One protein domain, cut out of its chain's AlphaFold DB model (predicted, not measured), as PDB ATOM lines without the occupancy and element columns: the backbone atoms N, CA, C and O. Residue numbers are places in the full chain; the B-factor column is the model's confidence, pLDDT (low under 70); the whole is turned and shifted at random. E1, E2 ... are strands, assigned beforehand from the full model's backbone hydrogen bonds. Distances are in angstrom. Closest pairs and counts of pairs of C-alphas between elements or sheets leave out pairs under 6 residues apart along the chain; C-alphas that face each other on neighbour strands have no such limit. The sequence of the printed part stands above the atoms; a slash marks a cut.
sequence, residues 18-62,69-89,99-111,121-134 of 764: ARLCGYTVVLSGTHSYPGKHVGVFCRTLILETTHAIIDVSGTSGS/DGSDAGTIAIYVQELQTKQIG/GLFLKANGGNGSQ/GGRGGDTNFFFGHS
ATOM      1  N   ALA A  18      38.745-112.023 -28.321       72.31
ATOM      2  CA  ALA A  18      39.673-112.529 -27.315       72.31
ATOM      3  C   ALA A  18      39.271-112.013 -25.925       72.31
ATOM      4  O   ALA A  18      38.977-110.829 -25.761       72.31
ATOM      5  N   ARG A  19      39.251-112.887 -24.913       70.81
ATOM      6  CA  ARG A  19      38.982-112.513 -23.514       70.81
ATOM      7  C   ARG A  19      40.101-113.032 -22.616       70.81
ATOM      8  O   ARG A  19      40.329-114.234 -22.543       70.81
ATOM      9  N   LEU A  20      40.784-112.117 -21.940       69.75
ATOM     10  CA  LEU A  20      41.841-112.378 -20.970       69.75
ATOM     11  C   LEU A  20      41.250-112.219 -19.569       69.75
ATOM     12  O   LEU A  20      40.937-111.103 -19.167       69.75
ATOM     13  N   CYS A  21      41.098-113.318 -18.833       62.78
ATOM     14  CA  CYS A  21      40.578-113.313 -17.466       62.78
ATOM     15  C   CYS A  21      41.644-113.854 -16.507       62.78
ATOM     16  O   CYS A  21      42.154-114.951 -16.721       62.78
ATOM     17  N   GLY A  22      41.980-113.122 -15.443       58.28
ATOM     18  CA  GLY A  22      42.983-113.574 -14.475       58.28
ATOM     19  C   GLY A  22      43.028-112.727 -13.209       58.28
ATOM     20  O   GLY A  22      42.628-111.572 -13.218       58.28
ATOM     21  N   TYR A  23      43.523-113.278 -12.097       53.97
ATOM     22  CA  TYR A  23      43.661-112.507 -10.855       53.97
ATOM     23  C   TYR A  23      44.647-111.342 -11.034       53.97
ATOM     24  O   TYR A  23      44.310-110.197 -10.742       53.97
ATOM     25  N   THR A  24      45.811-111.628 -11.619       71.94
ATOM     26  CA  THR A  24      46.790-110.628 -12.049       71.94
ATOM     27  C   THR A  24      47.030-110.786 -13.543       71.94
ATOM     28  O   THR A  24      47.387-111.875 -13.986       71.94
ATOM     29  N   VAL A  25      46.860-109.715 -14.313       80.62
ATOM     30  CA  VAL A  25      47.232-109.669 -15.732       80.62
ATOM     31  C   VAL A  25      48.438-108.759 -15.873       80.62
ATOM     32  O   VAL A  25      48.449-107.647 -15.352       80.62
ATOM     33  N   VAL A  26      49.462-109.241 -16.569       84.12
ATOM     34  CA  VAL A  26      50.662-108.469 -16.881       84.12
ATOM     35  C   VAL A  26      50.626-108.137 -18.368       84.12
ATOM     36  O   VAL A  26      50.582-109.050 -19.189       84.12
ATOM     37  N   LEU A  27      50.611-106.849 -18.711       86.62
ATOM     38  CA  LEU A  27      50.699-106.373 -20.091       86.62
ATOM     39  C   LEU A  27      52.081-105.780 -20.352       86.62
ATOM     40  O   LEU A  27      52.606-105.018 -19.537       86.62
ATOM     41  N   SER A  28      52.652-106.111 -21.508       85.75
ATOM     42  CA  SER A  28      53.979-105.655 -21.914       85.75
ATOM     43  C   SER A  28      54.029-105.426 -23.424       85.75
ATOM     44  O   SER A  28      53.705-106.335 -24.187       85.75
ATOM     45  N   GLY A  29      54.496-104.256 -23.860       86.38
ATOM     46  CA  GLY A  29      54.643-103.939 -25.285       86.38
ATOM     47  C   GLY A  29      53.314-103.763 -26.033       86.38
ATOM     48  O   GLY A  29      52.307-103.365 -25.449       86.38
ATOM     49  N   THR A  30      53.324-104.012 -27.345       88.12
ATOM     50  CA  THR A  30      52.176-103.785 -28.241       88.12
ATOM     51  C   THR A  30      51.496-105.095 -28.621       88.12
ATOM     52  O   THR A  30      52.133-106.003 -29.151       88.12
ATOM     53  N   HIS A  31      50.183-105.153 -28.426       88.50
ATOM     54  CA  HIS A  31      49.316-106.272 -28.765       88.50
ATOM     55  C   HIS A  31      48.297-105.830 -29.823       88.50
ATOM     56  O   HIS A  31      47.407-105.035 -29.525       88.50
ATOM     57  N   SER A  32      48.436-106.318 -31.060       90.88
ATOM     58  CA  SER A  32      47.597-105.905 -32.195       90.88
ATOM     59  C   SER A  32      46.631-107.010 -32.633       90.88
ATOM     60  O   SER A  32      47.048-108.134 -32.914       90.88
ATOM     61  N   TYR A  33      45.345-106.668 -32.716       90.50
ATOM     62  CA  TYR A  33      44.234-107.534 -33.116       90.50
ATOM     63  C   TYR A  33      43.261-106.778 -34.042       90.50
ATOM     64  O   TYR A  33      42.159-106.415 -33.618       90.50
ATOM     65  N   PRO A  34      43.639-106.515 -35.306       91.31
ATOM     66  CA  PRO A  34      42.863-105.647 -36.184       91.31
ATOM     67  C   PRO A  34      41.409-106.096 -36.362       91.31
ATOM     68  O   PRO A  34      41.147-107.248 -36.727       91.31
ATOM     69  N   GLY A  35      40.462-105.194 -36.088       87.69
ATOM     70  CA  GLY A  35      39.025-105.458 -36.219       87.69
ATOM     71  C   GLY A  35      38.450-106.462 -35.207       87.69
ATOM     72  O   GLY A  35      37.356-106.980 -35.424       87.69
ATOM     73  N   LYS A  36      39.176-106.807 -34.131       89.38
ATOM     74  CA  LYS A  36      38.758-107.832 -33.152       89.38
ATOM     75  C   LYS A  36      38.281-107.242 -31.834       89.38
ATOM     76  O   LYS A  36      38.772-106.214 -31.382       89.38
ATOM     77  N   HIS A  37      37.376-107.941 -31.154       86.25
ATOM     78  CA  HIS A  37      36.942-107.542 -29.814       86.25
ATOM     79  C   HIS A  37      37.866-108.133 -28.742       86.25
ATOM     80  O   HIS A  37      37.975-109.351 -28.630       86.25
ATOM     81  N   VAL A  38      38.513-107.292 -27.941       85.38
ATOM     82  CA  VAL A  38      39.460-107.686 -26.891       85.38
ATOM     83  C   VAL A  38      38.924-107.279 -25.524       85.38
ATOM     84  O   VAL A  38      38.666-106.105 -25.268       85.38
ATOM     85  N   GLY A  39      38.779-108.251 -24.629       84.69
ATOM     86  CA  GLY A  39      38.396-108.042 -23.238       84.69
ATOM     87  C   GLY A  39      39.530-108.389 -22.272       84.69
ATOM     88  O   GLY A  39      40.099-109.469 -22.393       84.69
ATOM     89  N   VAL A  40      39.837-107.530 -21.297       82.56
ATOM     90  CA  VAL A  40      40.775-107.807 -20.193       82.56
ATOM     91  C   VAL A  40      40.027-107.687 -18.870       82.56
ATOM     92  O   VAL A  40      39.506-106.625 -18.561       82.56
ATOM     93  N   PHE A  41      39.981-108.752 -18.077       78.38
ATOM     94  CA  PHE A  41      39.218-108.832 -16.833       78.38
ATOM     95  C   PHE A  41      40.130-109.333 -15.715       78.38
ATOM     96  O   PHE A  41      40.512-110.506 -15.691       78.38
ATOM     97  N   CYS A  42      40.514-108.452 -14.794       70.12
ATOM     98  CA  CYS A  42      41.438-108.818 -13.726       70.12
ATOM     99  C   CYS A  42      41.243-108.051 -12.423       70.12
ATOM    100  O   CYS A  42      40.655-106.972 -12.398       70.12
ATOM    101  N   ARG A  43      41.760-108.601 -11.314       66.38
ATOM    102  CA  ARG A  43      41.881-107.825 -10.077       66.38
ATOM    103  C   ARG A  43      43.023-106.835 -10.236       66.38
ATOM    104  O   ARG A  43      42.781-105.642 -10.137       66.38
ATOM    105  N   THR A  44      44.226-107.320 -10.522       72.75
ATOM    106  CA  THR A  44      45.424-106.486 -10.630       72.75
ATOM    107  C   THR A  44      45.937-106.450 -12.068       72.75
ATOM    108  O   THR A  44      46.347-107.478 -12.599       72.75
ATOM    109  N   LEU A  45      45.965-105.274 -12.694       84.00
ATOM    110  CA  LEU A  45      46.639-105.070 -13.978       84.00
ATOM    111  C   LEU A  45      48.032-104.492 -13.721       84.00
ATOM    112  O   LEU A  45      48.158-103.442 -13.093       84.00
ATOM    113  N   ILE A  46      49.075-105.169 -14.195       83.25
ATOM    114  CA  ILE A  46      50.470-104.731 -14.096       83.25
ATOM    115  C   ILE A  46      50.958-104.371 -15.495       83.25
ATOM    116  O   ILE A  46      50.875-105.188 -16.409       83.25
ATOM    117  N   LEU A  47      51.511-103.172 -15.655       84.94
ATOM    118  CA  LEU A  47      52.259-102.815 -16.860       84.94
ATOM    119  C   LEU A  47      53.732-103.164 -16.612       84.94
ATOM    120  O   LEU A  47      54.368-102.560 -15.747       84.94
ATOM    121  N   GLU A  48      54.243-104.198 -17.289       76.75
ATOM    122  CA  GLU A  48      55.628-104.678 -17.110       76.75
ATOM    123  C   GLU A  48      56.642-103.677 -17.674       76.75
ATOM    124  O   GLU A  48      57.737-103.515 -17.141       76.75
ATOM    125  N   THR A  49      56.256-103.005 -18.755       74.94
ATOM    126  CA  THR A  49      57.023-101.968 -19.441       74.94
ATOM    127  C   THR A  49      56.458-100.586 -19.123       74.94
ATOM    128  O   THR A  49      55.325-100.453 -18.657       74.94
ATOM    129  N   THR A  50      57.227 -99.533 -19.417       74.31
ATOM    130  CA  THR A  50      56.753 -98.152 -19.240       74.31
ATOM    131  C   THR A  50      55.482 -97.873 -20.037       74.31
ATOM    132  O   THR A  50      54.649 -97.095 -19.582       74.31
ATOM    133  N   HIS A  51      55.298 -98.536 -21.182       80.75
ATOM    134  CA  HIS A  51      54.085 -98.475 -21.988       80.75
ATOM    135  C   HIS A  51      53.584 -99.866 -22.389       80.75
ATOM    136  O   HIS A  51      54.385-100.769 -22.631       80.75
ATOM    137  N   ALA A  52      52.267-100.021 -22.503       87.69
ATOM    138  CA  ALA A  52      51.621-101.171 -23.131       87.69
ATOM    139  C   ALA A  52      50.521-100.683 -24.081       87.69
ATOM    140  O   ALA A  52      49.828 -99.717 -23.768       87.69
ATOM    141  N   ILE A  53      50.351-101.332 -25.231       90.69
ATOM    142  CA  ILE A  53      49.374-100.936 -26.250       90.69
ATOM    143  C   ILE A  53      48.467-102.122 -26.567       90.69
ATOM    144  O   ILE A  53      48.961-103.202 -26.880       90.69
ATOM    145  N   ILE A  54      47.153-101.914 -26.532       92.50
ATOM    146  CA  ILE A  54      46.169-102.827 -27.125       92.50
ATOM    147  C   ILE A  54      45.597-102.123 -28.350       92.50
ATOM    148  O   ILE A  54      44.984-101.064 -28.227       92.50
ATOM    149  N   ASP A  55      45.825-102.693 -29.528       94.06
ATOM    150  CA  ASP A  55      45.451-102.100 -30.806       94.06
ATOM    151  C   ASP A  55      44.484-103.000 -31.569       94.06
ATOM    152  O   ASP A  55      44.876-104.027 -32.116       94.06
ATOM    153  N   VAL A  56      43.215-102.610 -31.612       94.12
ATOM    154  CA  VAL A  56      42.160-103.276 -32.386       94.12
ATOM    155  C   VAL A  56      41.791-102.499 -33.650       94.12
ATOM    156  O   VAL A  56      40.730-102.736 -34.232       94.12
ATOM    157  N   SER A  57      42.636-101.554 -34.072       95.56
ATOM    158  CA  SER A  57      42.363-100.682 -35.215       95.56
ATOM    159  C   SER A  57      42.123-101.477 -36.497       95.56
ATOM    160  O   SER A  57      42.725-102.526 -36.729       95.56
ATOM    161  N   GLY A  58      41.232-100.968 -37.339       93.75
ATOM    162  CA  GLY A  58      40.970-101.525 -38.652       93.75
ATOM    163  C   GLY A  58      42.202-101.455 -39.555       93.75
ATOM    164  O   GLY A  58      43.027-100.544 -39.475       93.75
ATOM    165  N   THR A  59      42.333-102.431 -40.441       93.75
ATOM    166  CA  THR A  59      43.362-102.457 -41.482       93.75
ATOM    167  C   THR A  59      43.046-101.428 -42.562       93.75
ATOM    168  O   THR A  59      41.950-101.434 -43.124       93.75
ATOM    169  N   SER A  60      44.015-100.583 -42.907       92.38
ATOM    170  CA  SER A  60      43.881 -99.682 -44.054       92.38
ATOM    171  C   SER A  60      43.811-100.456 -45.373       92.38
ATOM    172  O   SER A  60      44.475-101.483 -45.531       92.38
ATOM    173  N   GLY A  61      43.035 -99.948 -46.330       86.38
ATOM    174  CA  GLY A  61      42.981-100.479 -47.689       86.38
ATOM    175  C   GLY A  61      44.336-100.350 -48.389       86.38
ATOM    176  O   GLY A  61      45.032 -99.342 -48.240       86.38
ATOM    177  N   SER A  62      44.719-101.359 -49.172       84.56
ATOM    178  CA  SER A  62      45.983-101.345 -49.909       84.56
ATOM    179  C   SER A  62      45.815-100.641 -51.261       84.56
ATOM    180  O   SER A  62      44.900-100.978 -52.016       84.56
ATOM    181  N   ASP A  69      38.291-100.209 -49.406       91.81
ATOM    182  CA  ASP A  69      37.844 -99.567 -48.181       91.81
ATOM    183  C   ASP A  69      38.701-100.063 -47.000       91.81
ATOM    184  O   ASP A  69      39.188-101.198 -46.996       91.81
ATOM    185  N   GLY A  70      38.921 -99.201 -46.009       92.25
ATOM    186  CA  GLY A  70      39.513 -99.608 -44.738       92.25
ATOM    187  C   GLY A  70      38.529-100.466 -43.948       92.25
ATOM    188  O   GLY A  70      37.316-100.275 -44.050       92.25
ATOM    189  N   SER A  71      39.029-101.420 -43.162       94.44
ATOM    190  CA  SER A  71      38.158-102.226 -42.301       94.44
ATOM    191  C   SER A  71      37.773-101.477 -41.026       94.44
ATOM    192  O   SER A  71      38.459-100.547 -40.592       94.44
ATOM    193  N   ASP A  72      36.649-101.870 -40.437       93.38
ATOM    194  CA  ASP A  72      36.199-101.350 -39.150       93.38
ATOM    195  C   ASP A  72      37.151-101.797 -38.029       93.38
ATOM    196  O   ASP A  72      37.742-102.881 -38.075       93.38
ATOM    197  N   ALA A  73      37.304-100.956 -37.011       93.62
ATOM    198  CA  ALA A  73      38.019-101.331 -35.801       93.62
ATOM    199  C   ALA A  73      37.191-102.285 -34.929       93.62
ATOM    200  O   ALA A  73      35.967-102.358 -35.023       93.62
ATOM    201  N   GLY A  74      37.876-102.997 -34.041       90.56
ATOM    202  CA  GLY A  74      37.243-103.813 -33.015       90.56
ATOM    203  C   GLY A  74      36.916-103.033 -31.739       90.56
ATOM    204  O   GLY A  74      37.033-101.812 -31.681       90.56
ATOM    205  N   THR A  75      36.540-103.746 -30.680       88.69
ATOM    206  CA  THR A  75      36.206-103.147 -29.373       88.69
ATOM    207  C   THR A  75      37.231-103.548 -28.328       88.69
ATOM    208  O   THR A  75      37.582-104.720 -28.251       88.69
ATOM    209  N   ILE A  76      37.641-102.625 -27.465       88.94
ATOM    210  CA  ILE A  76      38.433-102.933 -26.272       88.94
ATOM    211  C   ILE A  76      37.549-102.768 -25.035       88.94
ATOM    212  O   ILE A  76      36.887-101.745 -24.877       88.94
ATOM    213  N   ALA A  77      37.550-103.748 -24.136       85.50
ATOM    214  CA  ALA A  77      36.890-103.647 -22.839       85.50
ATOM    215  C   ALA A  77      37.835-104.106 -21.724       85.50
ATOM    216  O   ALA A  77      38.252-105.257 -21.697       85.50
ATOM    217  N   ILE A  78      38.183-103.221 -20.795       83.50
ATOM    218  CA  ILE A  78      39.076-103.529 -19.677       83.50
ATOM    219  C   ILE A  78      38.325-103.345 -18.372       83.50
ATOM    220  O   ILE A  78      37.749-102.292 -18.135       83.50
ATOM    221  N   TYR A  79      38.379-104.351 -17.514       78.06
ATOM    222  CA  TYR A  79      37.822-104.361 -16.173       78.06
ATOM    223  C   TYR A  79      38.953-104.695 -15.208       78.06
ATOM    224  O   TYR A  79      39.506-105.796 -15.239       78.06
ATOM    225  N   VAL A  80      39.324-103.723 -14.379       75.44
ATOM    226  CA  VAL A  80      40.450-103.828 -13.449       75.44
ATOM    227  C   VAL A  80      40.078-103.241 -12.088       75.44
ATOM    228  O   VAL A  80      39.464-102.177 -11.999       75.44
ATOM    229  N   GLN A  81      40.437-103.931 -11.005       57.72
ATOM    230  CA  GLN A  81      40.181-103.459  -9.639       57.72
ATOM    231  C   GLN A  81      41.351-102.640  -9.069       57.72
ATOM    232  O   GLN A  81      41.136-101.665  -8.359       57.72
ATOM    233  N   GLU A  82      42.577-103.030  -9.396       68.00
ATOM    234  CA  GLU A  82      43.832-102.446  -8.940       68.00
ATOM    235  C   GLU A  82      44.773-102.321 -10.147       68.00
ATOM    236  O   GLU A  82      45.088-103.304 -10.811       68.00
ATOM    237  N   LEU A  83      45.239-101.115 -10.455       74.25
ATOM    238  CA  LEU A  83      46.212-100.885 -11.524       74.25
ATOM    239  C   LEU A  83      47.562-100.626 -10.860       74.25
ATOM    240  O   LEU A  83      47.749 -99.599 -10.212       74.25
ATOM    241  N   GLN A  84      48.492-101.569 -10.990       70.88
ATOM    242  CA  GLN A  84      49.842-101.423 -10.461       70.88
ATOM    243  C   GLN A  84      50.767-100.882 -11.541       70.88
ATOM    244  O   GLN A  84      51.164-101.567 -12.484       70.88
ATOM    245  N   THR A  85      51.159 -99.634 -11.351       61.25
ATOM    246  CA  THR A  85      52.061 -98.922 -12.242       61.25
ATOM    247  C   THR A  85      53.441 -98.912 -11.606       61.25
ATOM    248  O   THR A  85      53.848 -97.916 -11.014       61.25
ATOM    249  N   LYS A  86      54.186-100.022 -11.689       53.69
ATOM    250  CA  LYS A  86      55.541-100.086 -11.106       53.69
ATOM    251  C   LYS A  86      56.502 -99.024 -11.679       53.69
ATOM    252  O   LYS A  86      57.571 -98.834 -11.112       53.69
ATOM    253  N   GLN A  87      56.144 -98.347 -12.779       50.50
ATOM    254  CA  GLN A  87      57.023 -97.426 -13.512       50.50
ATOM    255  C   GLN A  87      56.348 -96.170 -14.099       50.50
ATOM    256  O   GLN A  87      57.007 -95.449 -14.846       50.50
ATOM    257  N   ILE A  88      55.079 -95.859 -13.786       52.41
ATOM    258  CA  ILE A  88      54.515 -94.551 -14.180       52.41
ATOM    259  C   ILE A  88      55.005 -93.530 -13.154       52.41
ATOM    260  O   ILE A  88      54.362 -93.279 -12.137       52.41
ATOM    261  N   GLY A  89      56.214 -93.015 -13.375       49.91
ATOM    262  CA  GLY A  89      56.697 -91.846 -12.653       49.91
ATOM    263  C   GLY A  89      55.781 -90.650 -12.919       49.91
ATOM    264  O   GLY A  89      55.064 -90.623 -13.918       49.91
ATOM    265  N   GLY A  99      52.444 -95.437 -20.198       79.56
ATOM    266  CA  GLY A  99      51.023 -95.689 -19.927       79.56
ATOM    267  C   GLY A  99      50.411 -96.875 -20.682       79.56
ATOM    268  O   GLY A  99      51.070 -97.561 -21.462       79.56
ATOM    269  N   LEU A 100      49.126 -97.133 -20.429       86.00
ATOM    270  CA  LEU A 100      48.322 -98.092 -21.188       86.00
ATOM    271  C   LEU A 100      47.584 -97.356 -22.311       86.00
ATOM    272  O   LEU A 100      46.753 -96.494 -22.039       86.00
ATOM    273  N   PHE A 101      47.860 -97.719 -23.560       89.38
ATOM    274  CA  PHE A 101      47.269 -97.107 -24.746       89.38
ATOM    275  C   PHE A 101      46.269 -98.060 -25.394       89.38
ATOM    276  O   PHE A 101      46.594 -99.209 -25.694       89.38
ATOM    277  N   LEU A 102      45.054 -97.575 -25.636       92.75
ATOM    278  CA  LEU A 102      43.981 -98.330 -26.278       92.75
ATOM    279  C   LEU A 102      43.713 -97.705 -27.648       92.75
ATOM    280  O   LEU A 102      43.362 -96.530 -27.727       92.75
ATOM    281  N   LYS A 103      43.908 -98.466 -28.726       93.31
ATOM    282  CA  LYS A 103      43.701 -97.994 -30.101       93.31
ATOM    283  C   LYS A 103      42.564 -98.775 -30.744       93.31
ATOM    284  O   LYS A 103      42.629 -99.994 -30.826       93.31
ATOM    285  N   ALA A 104      41.539 -98.066 -31.202       94.19
ATOM    286  CA  ALA A 104      40.393 -98.629 -31.913       94.19
ATOM    287  C   ALA A 104      40.023 -97.739 -33.112       94.19
ATOM    288  O   ALA A 104      38.876 -97.342 -33.294       94.19
ATOM    289  N   ASN A 105      41.018 -97.360 -33.916       94.81
ATOM    290  CA  ASN A 105      40.810 -96.467 -35.055       94.81
ATOM    291  C   ASN A 105      40.309 -97.254 -36.267       94.81
ATOM    292  O   ASN A 105      40.826 -98.332 -36.546       94.81
ATOM    293  N   GLY A 106      39.342 -96.726 -37.016       94.00
ATOM    294  CA  GLY A 106      38.961 -97.321 -38.299       94.00
ATOM    295  C   GLY A 106      40.126 -97.286 -39.291       94.00
ATOM    296  O   GLY A 106      40.943 -96.363 -39.257       94.00
ATOM    297  N   GLY A 107      40.224 -98.288 -40.164       93.69
ATOM    298  CA  GLY A 107      41.258 -98.321 -41.196       93.69
ATOM    299  C   GLY A 107      41.068 -97.193 -42.210       93.69
ATOM    300  O   GLY A 107      39.941 -96.838 -42.551       93.69
ATOM    301  N   ASN A 108      42.151 -96.639 -42.749       91.19
ATOM    302  CA  ASN A 108      42.026 -95.658 -43.828       91.19
ATOM    303  C   ASN A 108      41.624 -96.358 -45.130       91.19
ATOM    304  O   ASN A 108      42.111 -97.446 -45.429       91.19
ATOM    305  N   GLY A 109      40.777 -95.726 -45.938       88.62
ATOM    306  CA  GLY A 109      40.562 -96.187 -47.307       88.62
ATOM    307  C   GLY A 109      41.821 -96.017 -48.158       88.62
ATOM    308  O   GLY A 109      42.652 -95.147 -47.881       88.62
ATOM    309  N   SER A 110      41.982 -96.841 -49.195       88.75
ATOM    310  CA  SER A 110      43.120 -96.717 -50.103       88.75
ATOM    311  C   SER A 110      43.036 -95.418 -50.911       88.75
ATOM    312  O   SER A 110      41.974 -95.032 -51.407       88.75
ATOM    313  N   GLN A 111      44.174 -94.736 -51.057       81.12
ATOM    314  CA  GLN A 111      44.326 -93.642 -52.013       81.12
ATOM    315  C   GLN A 111      44.971 -94.192 -53.282       81.12
ATOM    316  O   GLN A 111      46.122 -94.629 -53.264       81.12
ATOM    317  N   GLY A 121      36.989 -94.862 -45.538       90.38
ATOM    318  CA  GLY A 121      37.534 -95.246 -44.235       90.38
ATOM    319  C   GLY A 121      36.603 -96.222 -43.515       90.38
ATOM    320  O   GLY A 121      35.383 -96.154 -43.682       90.38
ATOM    321  N   GLY A 122      37.185 -97.107 -42.714       91.94
ATOM    322  CA  GLY A 122      36.461 -97.944 -41.768       91.94
ATOM    323  C   GLY A 122      35.972 -97.139 -40.566       91.94
ATOM    324  O   GLY A 122      36.438 -96.031 -40.287       91.94
ATOM    325  N   ARG A 123      35.009 -97.697 -39.838       91.81
ATOM    326  CA  ARG A 123      34.460 -97.103 -38.616       91.81
ATOM    327  C   ARG A 123      35.424 -97.293 -37.446       91.81
ATOM    328  O   ARG A 123      36.048 -98.343 -37.305       91.81
ATOM    329  N   GLY A 124      35.530 -96.268 -36.600       90.25
ATOM    330  CA  GLY A 124      36.177 -96.393 -35.294       90.25
ATOM    331  C   GLY A 124      35.412 -97.357 -34.389       90.25
ATOM    332  O   GLY A 124      34.215 -97.573 -34.573       90.25
ATOM    333  N   GLY A 125      36.122 -97.939 -33.434       87.62
ATOM    334  CA  GLY A 125      35.598 -98.902 -32.480       87.62
ATOM    335  C   GLY A 125      35.589 -98.342 -31.065       87.62
ATOM    336  O   GLY A 125      36.162 -97.289 -30.784       87.62
ATOM    337  N   ASP A 126      34.930 -99.059 -30.162       83.69
ATOM    338  CA  ASP A 126      34.740 -98.598 -28.791       83.69
ATOM    339  C   ASP A 126      35.897 -99.021 -27.883       83.69
ATOM    340  O   ASP A 126      36.412-100.138 -27.971       83.69
ATOM    341  N   THR A 127      36.267 -98.150 -26.945       83.44
ATOM    342  CA  THR A 127      37.175 -98.496 -25.847       83.44
ATOM    343  C   THR A 127      36.477 -98.221 -24.524       83.44
ATOM    344  O   THR A 127      36.054 -97.104 -24.245       83.44
ATOM    345  N   ASN A 128      36.322 -99.263 -23.712       76.50
ATOM    346  CA  ASN A 128      35.661 -99.193 -22.420       76.50
ATOM    347  C   ASN A 128      36.665 -99.570 -21.332       76.50
ATOM    348  O   ASN A 128      37.222-100.666 -21.358       76.50
ATOM    349  N   PHE A 129      36.898 -98.677 -20.373       79.81
ATOM    350  CA  PHE A 129      37.816 -98.915 -19.261       79.81
ATOM    351  C   PHE A 129      37.081 -98.752 -17.930       79.81
ATOM    352  O   PHE A 129      36.701 -97.652 -17.535       79.81
ATOM    353  N   PHE A 130      36.881 -99.863 -17.235       69.56
ATOM    354  CA  PHE A 130      36.180 -99.954 -15.967       69.56
ATOM    355  C   PHE A 130      37.193-100.184 -14.850       69.56
ATOM    356  O   PHE A 130      37.697-101.291 -14.652       69.56
ATOM    357  N   PHE A 131      37.476 -99.120 -14.105       68.00
ATOM    358  CA  PHE A 131      38.368 -99.148 -12.952       68.00
ATOM    359  C   PHE A 131      37.551 -99.133 -11.657       68.00
ATOM    360  O   PHE A 131      36.817 -98.182 -11.398       68.00
ATOM    361  N   GLY A 132      37.641-100.196 -10.854       53.50
ATOM    362  CA  GLY A 132      37.048-100.248  -9.510       53.50
ATOM    363  C   GLY A 132      35.510-100.151  -9.415       53.50
ATOM    364  O   GLY A 132      34.996 -99.875  -8.333       53.50
ATOM    365  N   HIS A 133      34.752-100.369 -10.498       40.38
ATOM    366  CA  HIS A 133      33.331 -99.985 -10.575       40.38
ATOM    367  C   HIS A 133      32.319-101.120 -10.282       40.38
ATOM    368  O   HIS A 133      32.471-102.243 -10.751       40.38
ATOM    369  N   SER A 134      31.237-100.812  -9.548       37.75
ATOM    370  CA  SER A 134      30.167-101.733  -9.107       37.75
ATOM    371  C   SER A 134      28.909-101.772  -9.995       37.75
ATOM    372  O   SER A 134      28.015-102.566  -9.723       37.75
TER     373      SER A 134
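AT A GLANCE: This is residues 18 to 62, 69 to 89, 99 to 111 and 121 to 134 of the 764 residues of an uncharacterized protein of Glarea lozoyensis (strain ATCC 74030 / MF5533) (UniProt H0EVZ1). The chain is wound in stacked turns, a small solenoid in which E1 and E2 each fold back on themselves and lie one over the other, E3 and E4 stack on different parts of E2, and E5 stacks on E3. The coil is broken by three cuts, and the links from E2 to E3 and from E4 to E5 reach out beyond the small turn of E1 and E2 to four cut ends at residues 62, 69, 111 and 121. The printed part has 93 residues, with no named helix and five named strands, E1 to E5 in chain order, in one branched, parallel sheet, and its class is all strand. It is compact, with a radius of gyration of the C-alphas of 14.2 A, and only just elongated, spanning 43 by 28 by 18 A.

HOW THE PARTS SIT: Look first at E2, residues 37 to 55, the strand with three neighbours in this strongly twisted sheet; it bends by 174 degrees at residue 48. On one side of it, beside residues 38 to 55, is E1, residues 18 to 32, parallel to it, with N 20 and O 39 within hydrogen-bond range at 2.8 A and N 55 and O 31 at 2.8 A. On the other side you find E3, residues 76 to 84, beside residues 38 to 46, parallel, with N 79 and O 40 at 2.7 A. On that same side, beside residues 51 to 55, is E4, residues 99 to 103, also parallel, with N 101 and O 52 at 2.8 A. E2 lies on one side of E3, and on the other side of E3, beside residues 76 to 81, is the parallel edge strand E5, residues 127 to 131, with N 130 and O 78 within hydrogen-bond range at 2.7 A. E1 and E5 are apart.

IN THESE COORDINATES: Find C-alpha 18 at (39.673, -112.529, -27.315), where E1 begins; it bends by 162 degrees at residue 27, and its first and last C-alphas are 11.4 A apart. E2 begins at C-alpha 37, (36.942, -107.542, -29.814), and spans 10.1 A end to end. E3 spans 19.6 A and bends by 90 degrees at residue 81, E4 spans 12.7 A, and E5 spans 13.0 A, ending at (38.368, -99.148, -12.952).

THE WHOLE: The two C-alphas farthest apart, those of Gln 111 and Ser 134, are 45.9 A apart. Residues 63 to 68, 90 to 98 and 112 to 120 are not printed, with C-alpha gaps of 8.5, 10.0 and 10.4 A. The link from E1 to E2 is tight; the other three run across the cuts. The mean pLDDT of the printed part is 80.7, and 17 residues are under 70, among them 20 to 23, 85 to 89 and 130 to 134.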